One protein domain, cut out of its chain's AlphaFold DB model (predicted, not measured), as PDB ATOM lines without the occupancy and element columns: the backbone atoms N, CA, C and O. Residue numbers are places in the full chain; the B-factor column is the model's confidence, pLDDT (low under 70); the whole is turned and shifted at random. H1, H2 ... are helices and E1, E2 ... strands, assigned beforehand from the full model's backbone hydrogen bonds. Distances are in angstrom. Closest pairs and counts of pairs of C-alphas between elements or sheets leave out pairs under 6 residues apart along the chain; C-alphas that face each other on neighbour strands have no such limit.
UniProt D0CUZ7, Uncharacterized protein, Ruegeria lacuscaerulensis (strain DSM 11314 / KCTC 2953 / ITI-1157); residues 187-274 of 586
ATOM      1  N   ARG A 187      -4.974  33.663 -45.137       80.19
ATOM      2  CA  ARG A 187      -4.497  34.705 -44.220       80.19
ATOM      3  C   ARG A 187      -5.266  34.701 -42.909       80.19
ATOM      4  O   ARG A 187      -6.492  34.712 -42.904       80.19
ATOM      5  N   GLY A 188      -4.549  34.774 -41.803       83.69
ATOM      6  CA  GLY A 188      -5.085  35.123 -40.498       83.69
ATOM      7  C   GLY A 188      -4.926  36.610 -40.172       83.69
ATOM      8  O   GLY A 188      -4.580  37.427 -41.028       83.69
ATOM      9  N   PRO A 189      -5.190  36.996 -38.915       81.38
ATOM     10  CA  PRO A 189      -4.956  38.352 -38.434       81.38
ATOM     11  C   PRO A 189      -3.459  38.695 -38.428       81.38
ATOM     12  O   PRO A 189      -2.643  37.859 -38.042       81.38
ATOM     13  N   ASP A 190      -3.105  39.951 -38.727       76.50
ATOM     14  CA  ASP A 190      -1.710  40.427 -38.830       76.50
ATOM     15  C   ASP A 190      -0.810  40.038 -37.648       76.50
ATOM     16  O   ASP A 190       0.387  39.819 -37.814       76.50
ATOM     17  N   TRP A 191      -1.354  39.995 -36.429       80.69
ATOM     18  CA  TRP A 191      -0.574  39.631 -35.247       80.69
ATOM     19  C   TRP A 191      -0.190  38.146 -35.243       80.69
ATOM     20  O   TRP A 191       0.909  37.822 -34.806       80.69
ATOM     21  N   VAL A 192      -1.056  37.264 -35.751       85.12
ATOM     22  CA  VAL A 192      -0.771  35.829 -35.892       85.12
ATOM     23  C   VAL A 192       0.241  35.628 -37.007       85.12
ATOM     24  O   VAL A 192       1.232  34.942 -36.802       85.12
ATOM     25  N   GLU A 193       0.047  36.301 -38.143       83.94
ATOM     26  CA  GLU A 193       0.965  36.247 -39.289       83.94
ATOM     27  C   GLU A 193       2.389  36.635 -38.909       83.94
ATOM     28  O   GLU A 193       3.345  35.947 -39.250       83.94
ATOM     29  N   LYS A 194       2.536  37.717 -38.137       80.56
ATOM     30  CA  LYS A 194       3.844  38.159 -37.641       80.56
ATOM     31  C   LYS A 194       4.498  37.129 -36.737       80.56
ATOM     32  O   LYS A 194       5.712  36.968 -36.800       80.56
ATOM     33  N   ARG A 195       3.711  36.450 -35.897       83.12
ATOM     34  CA  ARG A 195       4.224  35.375 -35.047       83.12
ATOM     35  C   ARG A 195       4.645  34.178 -35.887       83.12
ATOM     36  O   ARG A 195       5.757  33.715 -35.682       83.12
ATOM     37  N   LEU A 196       3.822  33.734 -36.843       82.69
ATOM     38  CA  LEU A 196       4.163  32.638 -37.760       82.69
ATOM     39  C   LEU A 196       5.467  32.921 -38.514       82.69
ATOM     40  O   LEU A 196       6.378  32.105 -38.474       82.69
ATOM     41  N   ALA A 197       5.587  34.106 -39.118       78.81
ATOM     42  CA  ALA A 197       6.786  34.505 -39.852       78.81
ATOM     43  C   ALA A 197       8.025  34.602 -38.945       78.81
ATOM     44  O   ALA A 197       9.125  34.235 -39.346       78.81
ATOM     45  N   ALA A 198       7.869  35.092 -37.709       76.12
ATOM     46  CA  ALA A 198       8.961  35.081 -36.741       76.12
ATOM     47  C   ALA A 198       9.366  33.648 -36.371       76.12
ATOM     48  O   ALA A 198      10.556  33.355 -36.320       76.12
ATOM     49  N   ALA A 199       8.396  32.759 -36.151       79.56
ATOM     50  CA  ALA A 199       8.667  31.382 -35.778       79.56
ATOM     51  C   ALA A 199       9.406  30.621 -36.886       79.56
ATOM     52  O   ALA A 199      10.413  29.981 -36.601       79.56
ATOM     53  N   GLU A 200       8.975  30.787 -38.139       80.00
ATOM     54  CA  GLU A 200       9.631  30.241 -39.332       80.00
ATOM     55  C   GLU A 200      11.090  30.702 -39.444       80.00
ATOM     56  O   GLU A 200      11.989  29.872 -39.560       80.00
ATOM     57  N   ARG A 201      11.356  32.008 -39.295       72.94
ATOM     58  CA  ARG A 201      12.726  32.556 -39.324       72.94
ATOM     59  C   ARG A 201      13.648  31.980 -38.261       72.94
ATOM     60  O   ARG A 201      14.849  31.881 -38.483       72.94
ATOM     61  N   HIS A 202      13.100  31.670 -37.092       72.75
ATOM     62  CA  HIS A 202      13.871  31.143 -35.971       72.75
ATOM     63  C   HIS A 202      13.829  29.610 -35.893       72.75
ATOM     64  O   HIS A 202      14.356  29.053 -34.934       72.75
ATOM     65  N   GLY A 203      13.218  28.925 -36.869       77.88
ATOM     66  CA  GLY A 203      13.092  27.465 -36.871       77.88
ATOM     67  C   GLY A 203      12.303  26.926 -35.673       77.88
ATOM     68  O   GLY A 203      12.595  25.845 -35.171       77.88
ATOM     69  N   THR A 204      11.332  27.694 -35.178       77.31
ATOM     70  CA  THR A 204      10.532  27.357 -33.992       77.31
ATOM     71  C   THR A 204       9.107  26.970 -34.372       77.31
ATOM     72  O   THR A 204       8.572  27.403 -35.394       77.31
ATOM     73  N   THR A 205       8.479  26.150 -33.536       79.81
ATOM     74  CA  THR A 205       7.087  25.714 -33.686       79.81
ATOM     75  C   THR A 205       6.220  26.288 -32.568       79.81
ATOM     76  O   THR A 205       6.721  26.770 -31.550       79.81
ATOM     77  N   PHE A 206       4.902  26.262 -32.766       83.56
ATOM     78  CA  PHE A 206       3.950  26.673 -31.738       83.56
ATOM     79  C   PHE A 206       3.516  25.479 -30.901       83.56
ATOM     80  O   PHE A 206       3.119  24.447 -31.438       83.56
ATOM     81  N   ASP A 207       3.556  25.654 -29.585       83.56
ATOM     82  CA  ASP A 207       2.941  24.735 -28.637       83.56
ATOM     83  C   ASP A 207       1.414  24.940 -28.692       83.56
ATOM     84  O   ASP A 207       0.950  26.042 -28.384       83.56
ATOM     85  N   PRO A 208       0.617  23.932 -29.083       85.69
ATOM     86  CA  PRO A 208      -0.829  24.078 -29.226       85.69
ATOM     87  C   PRO A 208      -1.538  24.443 -27.914       85.69
ATOM     88  O   PRO A 208      -2.579  25.097 -27.959       85.69
ATOM     89  N   ALA A 209      -0.979  24.090 -26.752       82.88
ATOM     90  CA  ALA A 209      -1.562  24.428 -25.455       82.88
ATOM     91  C   ALA A 209      -1.290  25.887 -25.051       82.88
ATOM     92  O   ALA A 209      -2.117  26.520 -24.398       82.88
ATOM     93  N   LYS A 210      -0.132  26.439 -25.440       83.56
ATOM     94  CA  LYS A 210       0.265  27.820 -25.099       83.56
ATOM     95  C   LYS A 210      -0.129  28.831 -26.171       83.56
ATOM     96  O   LYS A 210      -0.448  29.974 -25.858       83.56
ATOM     97  N   ASP A 211      -0.109  28.407 -27.429       86.56
ATOM     98  CA  ASP A 211      -0.299  29.229 -28.620       86.56
ATOM     99  C   ASP A 211      -1.298  28.602 -29.612       86.56
ATOM    100  O   ASP A 211      -0.985  28.436 -30.799       86.56
ATOM    101  N   PRO A 212      -2.541  28.317 -29.178       90.06
ATOM    102  CA  PRO A 212      -3.506  27.588 -29.999       90.06
ATOM    103  C   PRO A 212      -3.854  28.321 -31.301       90.06
ATOM    104  O   PRO A 212      -4.007  27.698 -32.344       90.06
ATOM    105  N   LYS A 213      -3.937  29.659 -31.303       92.12
ATOM    106  CA  LYS A 213      -4.308  30.426 -32.511       92.12
ATOM    107  C   LYS A 213      -3.219  30.428 -33.599       92.12
ATOM    108  O   LYS A 213      -3.556  30.138 -34.747       92.12
ATOM    109  N   PRO A 214      -1.941  30.759 -33.309       89.81
ATOM    110  CA  PRO A 214      -0.861  30.542 -34.270       89.81
ATOM    111  C   PRO A 214      -0.796  29.106 -34.784       89.81
ATOM    112  O   PRO A 214      -0.758  28.915 -35.998       89.81
ATOM    113  N   PHE A 215      -0.889  28.117 -33.889       90.25
ATOM    114  CA  PHE A 215      -0.898  26.705 -34.269       90.25
ATOM    115  C   PHE A 215      -2.034  26.375 -35.250       90.25
ATOM    116  O   PHE A 215      -1.789  25.830 -36.322       90.25
ATOM    117  N   LEU A 216      -3.269  26.787 -34.944       91.44
ATOM    118  CA  LEU A 216      -4.439  26.555 -35.797       91.44
ATOM    119  C   LEU A 216      -4.297  27.185 -37.187       91.44
ATOM    120  O   LEU A 216      -4.664  26.564 -38.181       91.44
ATOM    121  N   LEU A 217      -3.754  28.402 -37.289       89.50
ATOM    122  CA  LEU A 217      -3.523  29.031 -38.593       89.50
ATOM    123  C   LEU A 217      -2.438  28.297 -39.396       89.50
ATOM    124  O   LEU A 217      -2.574  28.153 -40.612       89.50
ATOM    125  N   GLN A 218      -1.383  27.819 -38.733       87.31
ATOM    126  CA  GLN A 218      -0.343  27.008 -39.367       87.31
ATOM    127  C   GLN A 218      -0.911  25.672 -39.868       87.31
ATOM    128  O   GLN A 218      -0.712  25.329 -41.032       87.31
ATOM    129  N   ALA A 219      -1.686  24.968 -39.037       87.31
ATOM    130  CA  ALA A 219      -2.356  23.722 -39.405       87.31
ATOM    131  C   ALA A 219      -3.313  23.919 -40.594       87.31
ATOM    132  O   ALA A 219      -3.277  23.143 -41.547       87.31
ATOM    133  N   ALA A 220      -4.100  25.003 -40.593       85.12
ATOM    134  CA  ALA A 220      -4.990  25.343 -41.703       85.12
ATOM    135  C   ALA A 220      -4.233  25.493 -43.032       85.12
ATOM    136  O   ALA A 220      -4.704  25.017 -44.060       85.12
ATOM    137  N   ARG A 221      -3.054  26.134 -43.013       83.69
ATOM    138  CA  ARG A 221      -2.201  26.308 -44.202       83.69
ATOM    139  C   ARG A 221      -1.636  24.999 -44.717       83.69
ATOM    140  O   ARG A 221      -1.702  24.756 -45.916       83.69
ATOM    141  N   VAL A 222      -1.099  24.175 -43.821       81.94
ATOM    142  CA  VAL A 222      -0.541  22.872 -44.191       81.94
ATOM    143  C   VAL A 222      -1.628  22.013 -44.828       81.94
ATOM    144  O   VAL A 222      -1.428  21.494 -45.919       81.94
ATOM    145  N   ILE A 223      -2.803  21.929 -44.205       81.38
ATOM    146  CA  ILE A 223      -3.922  21.131 -44.715       81.38
ATOM    147  C   ILE A 223      -4.414  21.680 -46.059       81.38
ATOM    148  O   ILE A 223      -4.562  20.914 -47.006       81.38
ATOM    149  N   ALA A 224      -4.592  22.997 -46.190       76.81
ATOM    150  CA  ALA A 224      -5.037  23.589 -47.451       76.81
ATOM    151  C   ALA A 224      -4.056  23.379 -48.606       76.81
ATOM    152  O   ALA A 224      -4.497  23.059 -49.706       76.81
ATOM    153  N   ALA A 225      -2.746  23.452 -48.350       74.69
ATOM    154  CA  ALA A 225      -1.734  23.147 -49.358       74.69
ATOM    155  C   ALA A 225      -1.814  21.683 -49.840       74.69
ATOM    156  O   ALA A 225      -1.650  21.418 -51.028       74.69
ATOM    157  N   HIS A 226      -2.123  20.735 -48.945       73.62
ATOM    158  CA  HIS A 226      -2.296  19.318 -49.303       73.62
ATOM    159  C   HIS A 226      -3.630  19.033 -50.015       73.62
ATOM    160  O   HIS A 226      -3.726  18.075 -50.779       73.62
ATOM    161  N   HIS A 227      -4.655  19.862 -49.797       67.75
ATOM    162  CA  HIS A 227      -5.996  19.713 -50.373       67.75
ATOM    163  C   HIS A 227      -6.295  20.696 -51.521       67.75
ATOM    164  O   HIS A 227      -7.455  20.852 -51.897       67.75
ATOM    165  N   ALA A 228      -5.278  21.332 -52.116       60.81
ATOM    166  CA  ALA A 228      -5.441  22.388 -53.125       60.81
ATOM    167  C   ALA A 228      -6.294  21.987 -54.355       60.81
ATOM    168  O   ALA A 228      -6.880  22.851 -55.007       60.81
ATOM    169  N   ALA A 229      -6.409  20.686 -54.656       55.31
ATOM    170  CA  ALA A 229      -7.238  20.161 -55.746       55.31
ATOM    171  C   ALA A 229      -8.748  20.084 -55.422       55.31
ATOM    172  O   ALA A 229      -9.565  20.040 -56.343       55.31
ATOM    173  N   ASP A 230      -9.146  20.092 -54.144       62.41
ATOM    174  CA  ASP A 230     -10.552  20.052 -53.720       62.41
ATOM    175  C   ASP A 230     -11.050  21.456 -53.353       62.41
ATOM    176  O   ASP A 230     -11.085  21.880 -52.194       62.41
ATOM    177  N   ALA A 231     -11.490  22.187 -54.378       59.91
ATOM    178  CA  ALA A 231     -12.032  23.535 -54.230       59.91
ATOM    179  C   ALA A 231     -13.325  23.604 -53.387       59.91
ATOM    180  O   ALA A 231     -13.739  24.702 -52.995       59.91
ATOM    181  N   SER A 232     -13.986  22.467 -53.134       59.59
ATOM    182  CA  SER A 232     -15.234  22.391 -52.369       59.59
ATOM    183  C   SER A 232     -14.984  22.231 -50.866       59.59
ATOM    184  O   SER A 232     -15.725  22.799 -50.055       59.59
ATOM    185  N   ASN A 233     -13.891  21.561 -50.479       67.25
ATOM    186  CA  ASN A 233     -13.486  21.403 -49.085       67.25
ATOM    187  C   ASN A 233     -11.961  21.520 -48.873       67.25
ATOM    188  O   ASN A 233     -11.315  20.542 -48.493       67.25
ATOM    189  N   PRO A 234     -11.388  22.735 -48.969       65.19
ATOM    190  CA  PRO A 234      -9.940  22.942 -48.855       65.19
ATOM    191  C   PRO A 234      -9.360  22.645 -47.459       65.19
ATOM    192  O   PRO A 234      -8.163  22.772 -47.258       65.19
ATOM    193  N   TYR A 235     -10.180  22.269 -46.472       72.00
ATOM    194  CA  TYR A 235      -9.735  21.985 -45.101       72.00
ATOM    195  C   TYR A 235      -9.909  20.509 -44.701       72.00
ATOM    196  O   TYR A 235      -9.559  20.136 -43.584       72.00
ATOM    197  N   GLY A 236     -10.456  19.668 -45.590       71.38
ATOM    198  CA  GLY A 236     -10.673  18.243 -45.324       71.38
ATOM    199  C   GLY A 236     -11.495  17.951 -44.054       71.38
ATOM    200  O   GLY A 236     -12.186  18.819 -43.517       71.38
ATOM    201  N   LYS A 237     -11.446  16.697 -43.593       75.56
ATOM    202  CA  LYS A 237     -11.891  16.273 -42.248       75.56
ATOM    203  C   LYS A 237     -10.898  16.594 -41.111       75.56
ATOM    204  O   LYS A 237     -11.380  16.943 -40.037       75.56
ATOM    205  N   PRO A 238      -9.563  16.563 -41.319       82.50
ATOM    206  CA  PRO A 238      -8.610  16.719 -40.215       82.50
ATOM    207  C   PRO A 238      -8.673  18.084 -39.525       82.50
ATOM    208  O   PRO A 238      -8.436  18.192 -38.328       82.50
ATOM    209  N   PHE A 239      -8.984  19.157 -40.259       85.94
ATOM    210  CA  PHE A 239      -8.943  20.494 -39.673       85.94
ATOM    211  C   PHE A 239     -10.057  20.745 -38.635       85.94
ATOM    212  O   PHE A 239      -9.733  21.221 -37.548       85.94
ATOM    213  N   PRO A 240     -11.344  20.422 -38.893       86.62
ATOM    214  CA  PRO A 240     -12.378  20.456 -37.855       86.62
ATOM    215  C   PRO A 240     -12.054  19.642 -36.595       86.62
ATOM    216  O   PRO A 240     -12.385  20.098 -35.504       86.62
ATOM    217  N   GLU A 241     -11.404  18.483 -36.737       89.06
ATOM    218  CA  GLU A 241     -10.991  17.631 -35.609       89.06
ATOM    219  C   GLU A 241      -9.937  18.343 -34.751       89.06
ATOM    220  O   GLU A 241     -10.161  18.559 -33.565       89.06
ATOM    221  N   ILE A 242      -8.874  18.867 -35.372       91.00
ATOM    222  CA  ILE A 242      -7.833  19.650 -34.678       91.00
ATOM    223  C   ILE A 242      -8.422  20.884 -33.972       91.00
ATOM    224  O   ILE A 242      -8.007  21.242 -32.870       91.00
ATOM    225  N   VAL A 243      -9.382  21.570 -34.604       91.31
ATOM    226  CA  VAL A 243     -10.068  22.728 -34.007       91.31
ATOM    227  C   VAL A 243     -10.826  22.315 -32.743       91.31
ATOM    228  O   VAL A 243     -10.728  23.012 -31.731       91.31
ATOM    229  N   ALA A 244     -11.550  21.195 -32.795       91.06
ATOM    230  CA  ALA A 244     -12.317  20.675 -31.669       91.06
ATOM    231  C   ALA A 244     -11.415  20.186 -30.524       91.06
ATOM    232  O   ALA A 244     -11.695  20.509 -29.370       91.06
ATOM    233  N   ASP A 245     -10.312  19.501 -30.834       92.00
ATOM    234  CA  ASP A 245      -9.340  19.002 -29.848       92.00
ATOM    235  C   ASP A 245      -8.708  20.131 -29.020       92.00
ATOM    236  O   ASP A 245      -8.378  19.951 -27.850       92.00
ATOM    237  N   LEU A 246      -8.580  21.326 -29.607       91.94
ATOM    238  CA  LEU A 246      -8.082  22.523 -28.925       91.94
ATOM    239  C   LEU A 246      -9.185  23.344 -28.237       91.94
ATOM    240  O   LEU A 246      -8.926  24.462 -27.796       91.94
ATOM    241  N   GLY A 247     -10.418  22.832 -28.165       91.88
ATOM    242  CA  GLY A 247     -11.555  23.504 -27.528       91.88
ATOM    243  C   GLY A 247     -12.152  24.657 -28.345       91.88
ATOM    244  O   GLY A 247     -13.001  25.402 -27.847       91.88
ATOM    245  N   PHE A 248     -11.730  24.837 -29.599       93.88
ATOM    246  CA  PHE A 248     -12.300  25.836 -30.498       93.88
ATOM    247  C   PHE A 248     -13.512  25.268 -31.247       93.88
ATOM    248  O   PHE A 248     -13.675  24.068 -31.451       93.88
ATOM    249  N   ARG A 249     -14.381  26.166 -31.709       92.19
ATOM    250  CA  ARG A 249     -15.527  25.871 -32.571       92.19
ATOM    251  C   ARG A 249     -15.486  26.745 -33.814       92.19
ATOM    252  O   ARG A 249     -15.058  27.897 -33.763       92.19
ATOM    253  N   ILE A 250     -15.966  26.209 -34.930       89.75
ATOM    254  CA  ILE A 250     -16.117  26.951 -36.185       89.75
ATOM    255  C   ILE A 250     -17.529  27.549 -36.210       89.75
ATOM    256  O   ILE A 250     -18.496  26.814 -36.367       89.75
ATOM    257  N   GLU A 251     -17.664  28.869 -36.050       84.88
ATOM    258  CA  GLU A 251     -18.988  29.526 -35.979       84.88
ATOM    259  C   GLU A 251     -19.486  30.050 -37.327       84.88
ATOM    260  O   GLU A 251     -20.668  29.973 -37.645       84.88
ATOM    261  N   HIS A 252     -18.587  30.599 -38.141       69.81
ATOM    262  CA  HIS A 252     -18.936  31.125 -39.456       69.81
ATOM    263  C   HIS A 252     -17.969  30.569 -40.475       69.81
ATOM    264  O   HIS A 252     -16.771  30.788 -40.341       69.81
ATOM    265  N   ARG A 253     -18.491  29.903 -41.506       69.69
ATOM    266  CA  ARG A 253     -17.733  29.448 -42.672       69.69
ATOM    267  C   ARG A 253     -18.458  29.934 -43.919       69.69
ATOM    268  O   ARG A 253     -19.574  29.515 -44.195       69.69
ATOM    269  N   ASN A 254     -17.826  30.820 -44.673       68.44
ATOM    270  CA  ASN A 254     -18.169  31.017 -46.077       68.44
ATOM    271  C   ASN A 254     -16.999  30.517 -46.934       68.44
ATOM    272  O   ASN A 254     -15.944  30.157 -46.409       68.44
ATOM    273  N   ARG A 255     -17.176  30.503 -48.258       62.19
ATOM    274  CA  ARG A 255     -16.165  30.002 -49.204       62.19
ATOM    275  C   ARG A 255     -14.779  30.656 -49.043       62.19
ATOM    276  O   ARG A 255     -13.786  30.054 -49.423       62.19
ATOM    277  N   PHE A 256     -14.700  31.857 -48.460       67.88
ATOM    278  CA  PHE A 256     -13.486  32.675 -48.387       67.88
ATOM    279  C   PHE A 256     -13.112  33.119 -46.969       67.88
ATOM    280  O   PHE A 256     -12.212  33.937 -46.804       67.88
ATOM    281  N   SER A 257     -13.790  32.647 -45.926       79.81
ATOM    282  CA  SER A 257     -13.432  32.984 -44.548       79.81
ATOM    283  C   SER A 257     -14.059  32.035 -43.546       79.81
ATOM    284  O   SER A 257     -15.212  31.632 -43.715       79.81
ATOM    285  N   MET A 258     -13.323  31.762 -42.475       86.75
ATOM    286  CA  MET A 258     -13.807  31.062 -41.297       86.75
ATOM    287  C   MET A 258     -13.511  31.835 -40.008       86.75
ATOM    288  O   MET A 258     -12.498  32.529 -39.897       86.75
ATOM    289  N   ARG A 259     -14.389  31.684 -39.016       90.25
ATOM    290  CA  ARG A 259     -14.228  32.230 -37.666       90.25
ATOM    291  C   ARG A 259     -14.120  31.084 -36.663       90.25
ATOM    292  O   ARG A 259     -15.077  30.326 -36.516       90.25
ATOM    293  N   LEU A 260     -12.976  30.992 -35.984       92.38
ATOM    294  CA  LEU A 260     -12.718  30.027 -34.914       92.38
ATOM    295  C   LEU A 260     -12.887  30.716 -33.560       92.38
ATOM    296  O   LEU A 260     -12.305  31.781 -33.330       92.38
ATOM    297  N   VAL A 261     -13.684  30.125 -32.675       92.75
ATOM    298  CA  VAL A 261     -14.074  30.715 -31.388       92.75
ATOM    299  C   VAL A 261     -13.832  29.720 -30.269       92.75
ATOM    300  O   VAL A 261     -14.249  28.573 -30.375       92.75
ATOM    301  N   HIS A 262     -13.178  30.162 -29.202       92.75
ATOM    302  CA  HIS A 262     -12.998  29.383 -27.981       92.75
ATOM    303  C   HIS A 262     -13.918  29.957 -26.894       92.75
ATOM    304  O   HIS A 262     -14.008  31.184 -26.804       92.75
ATOM    305  N   PRO A 263     -14.602  29.132 -26.078       88.44
ATOM    306  CA  PRO A 263     -15.523  29.612 -25.040       88.44
ATOM    307  C   PRO A 263     -14.899  30.641 -24.089       88.44
ATOM    308  O   PRO A 263     -15.531  31.644 -23.768       88.44
ATOM    309  N   ASP A 264     -13.635  30.427 -23.718       88.00
ATOM    310  CA  ASP A 264     -12.905  31.282 -22.772       88.00
ATOM    311  C   ASP A 264     -12.106  32.420 -23.433       88.00
ATOM    312  O   ASP A 264     -11.408  33.169 -22.748       88.00
ATOM    313  N   ASP A 265     -12.174  32.569 -24.763       84.00
ATOM    314  CA  ASP A 265     -11.434  33.604 -25.491       84.00
ATOM    315  C   ASP A 265     -12.385  34.561 -26.226       84.00
ATOM    316  O   ASP A 265     -12.976  34.197 -27.248       84.00
ATOM    317  N   PRO A 266     -12.499  35.825 -25.779       83.88
ATOM    318  CA  PRO A 266     -13.410  36.783 -26.396       83.88
ATOM    319  C   PRO A 266     -12.957  37.242 -27.793       83.88
ATOM    320  O   PRO A 266     -13.713  37.916 -28.497       83.88
ATOM    321  N   HIS A 267     -11.735  36.909 -28.222       87.00
ATOM    322  CA  HIS A 267     -11.177  37.334 -29.501       87.00
ATOM    323  C   HIS A 267     -11.133  36.164 -30.491       87.00
ATOM    324  O   HIS A 267     -10.180  35.387 -30.484       87.00
ATOM    325  N   PRO A 268     -12.087  36.041 -31.422       89.69
ATOM    326  CA  PRO A 268     -12.078  34.946 -32.384       89.69
ATOM    327  C   PRO A 268     -10.859  35.008 -33.319       89.69
ATOM    328  O   PRO A 268     -10.383  36.090 -33.684       89.69
ATOM    329  N   LEU A 269     -10.382  33.848 -33.770       90.62
ATOM    330  CA  LEU A 269      -9.408  33.766 -34.857       90.62
ATOM    331  C   LEU A 269     -10.150  33.805 -36.198       90.62
ATOM    332  O   LEU A 269     -10.925  32.909 -36.526       90.62
ATOM    333  N   LEU A 270      -9.908  34.858 -36.979       88.56
ATOM    334  CA  LEU A 270     -10.478  35.016 -38.314       88.56
ATOM    335  C   LEU A 270      -9.469  34.567 -39.371       88.56
ATOM    336  O   LEU A 270      -8.461  35.243 -39.573       88.56
ATOM    337  N   VAL A 271      -9.770  33.480 -40.076       85.62
ATOM    338  CA  VAL A 271      -8.980  32.993 -41.214       85.62
ATOM    339  C   VAL A 271      -9.723  33.344 -42.500       85.62
ATOM    340  O   VAL A 271     -10.935  33.174 -42.597       85.62
ATOM    341  N   ARG A 272      -9.021  33.881 -43.490       80.44
ATOM    342  CA  ARG A 272      -9.560  34.352 -44.769       80.44
ATOM    343  C   ARG A 272      -8.854  33.629 -45.906       80.44
ATOM    344  O   ARG A 272      -7.632  33.626 -45.945       80.44
ATOM    345  N   GLY A 273      -9.622  33.043 -46.811       69.44
ATOM    346  CA  GLY A 273      -9.133  32.427 -48.036       69.44
ATOM    347  C   GLY A 273      -9.041  33.396 -49.210       69.44
ATOM    348  O   GLY A 273      -9.483  34.546 -49.132       69.44
ATOM    349  N   ARG A 274      -8.481  32.907 -50.319       65.12
ATOM    350  CA  ARG A 274      -8.350  33.647 -51.581       65.12
ATOM    351  C   ARG A 274      -9.716  34.112 -52.094       65.12
ATOM    352  O   ARG A 274     -10.563  33.295 -52.443       65.12
TER     353      ARG A 274
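AT A GLANCE: This is residues 187 to 274 of the 586 residues of an uncharacterized protein of Ruegeria lacuscaerulensis (strain DSM 11314 / KCTC 2953 / ITI-1157) (UniProt D0CUZ7). Look for a small antiparallel sheet of three strands in a row, E1, E2, E3, with the helical hairpin H2 and H3 packed on one face in two layers, helices over strands. H1 stands off to the side of H2, set crosswise to it. The 88 printed residues hold three named helices followed by three named strands, H1 H2 H3 E1 E2 E3, a mixed class. The whole is compact, with a radius of gyration of the C-alphas of 12.5 A and spans of 34 by 29 by 22 A.

IN THESE COORDINATES: Find C-alpha 190 at (-1.710, 40.427, -38.830); from there H1, residues 190 to 201, runs 16.4 A. H2, residues 212 to 226, runs 21.0 A, and H3, residues 238 to 245, 10.6 A. Then come E1, residues 249 to 254, 14.7 A, E2, residues 257 to 262, 17.0 A, and E3, residues 265 to 273, 22.7 A, ending at C-alpha 273 at (-9.133, 32.427, -48.036).

HOW THE PARTS SIT: The strands form a meander, each the antiparallel neighbour of the one before. Find N 251 and O 259 of E1 and E2, 3.0 A apart, and N 260 and O 269 of E2 and E3, 2.9 A apart, both within hydrogen-bond range. H2 is on the sheet at a height of 9.5 A, along the strands; its closest C-alphas to E3 are Lys 213 and Leu 269, 6.5 A apart. H3 is on the sheet too, and touches H2 at a shallow tilt of 15 degrees, opposite ways; their closest C-alphas, of Ala 220 and Phe 239, are 6.6 A apart. H1, not on the sheet, touches H2 with residues 192 to 196 alone, only just about perpendicular at 72 degrees; the closest C-alphas are those of Val 192 and Pro 214, 5.5 A. In H1, H2 and H3, every O i to N i+4 pair is within hydrogen-bond range.

THE WHOLE: The two C-alphas farthest apart, of Ala 229 and Asp 264, are 35.3 A apart. The printed part has no cut, and the link from H2 to H3 is long. Look for pLDDT under 70 at residues 227 to 234, 252 to 256 and 273 to 274.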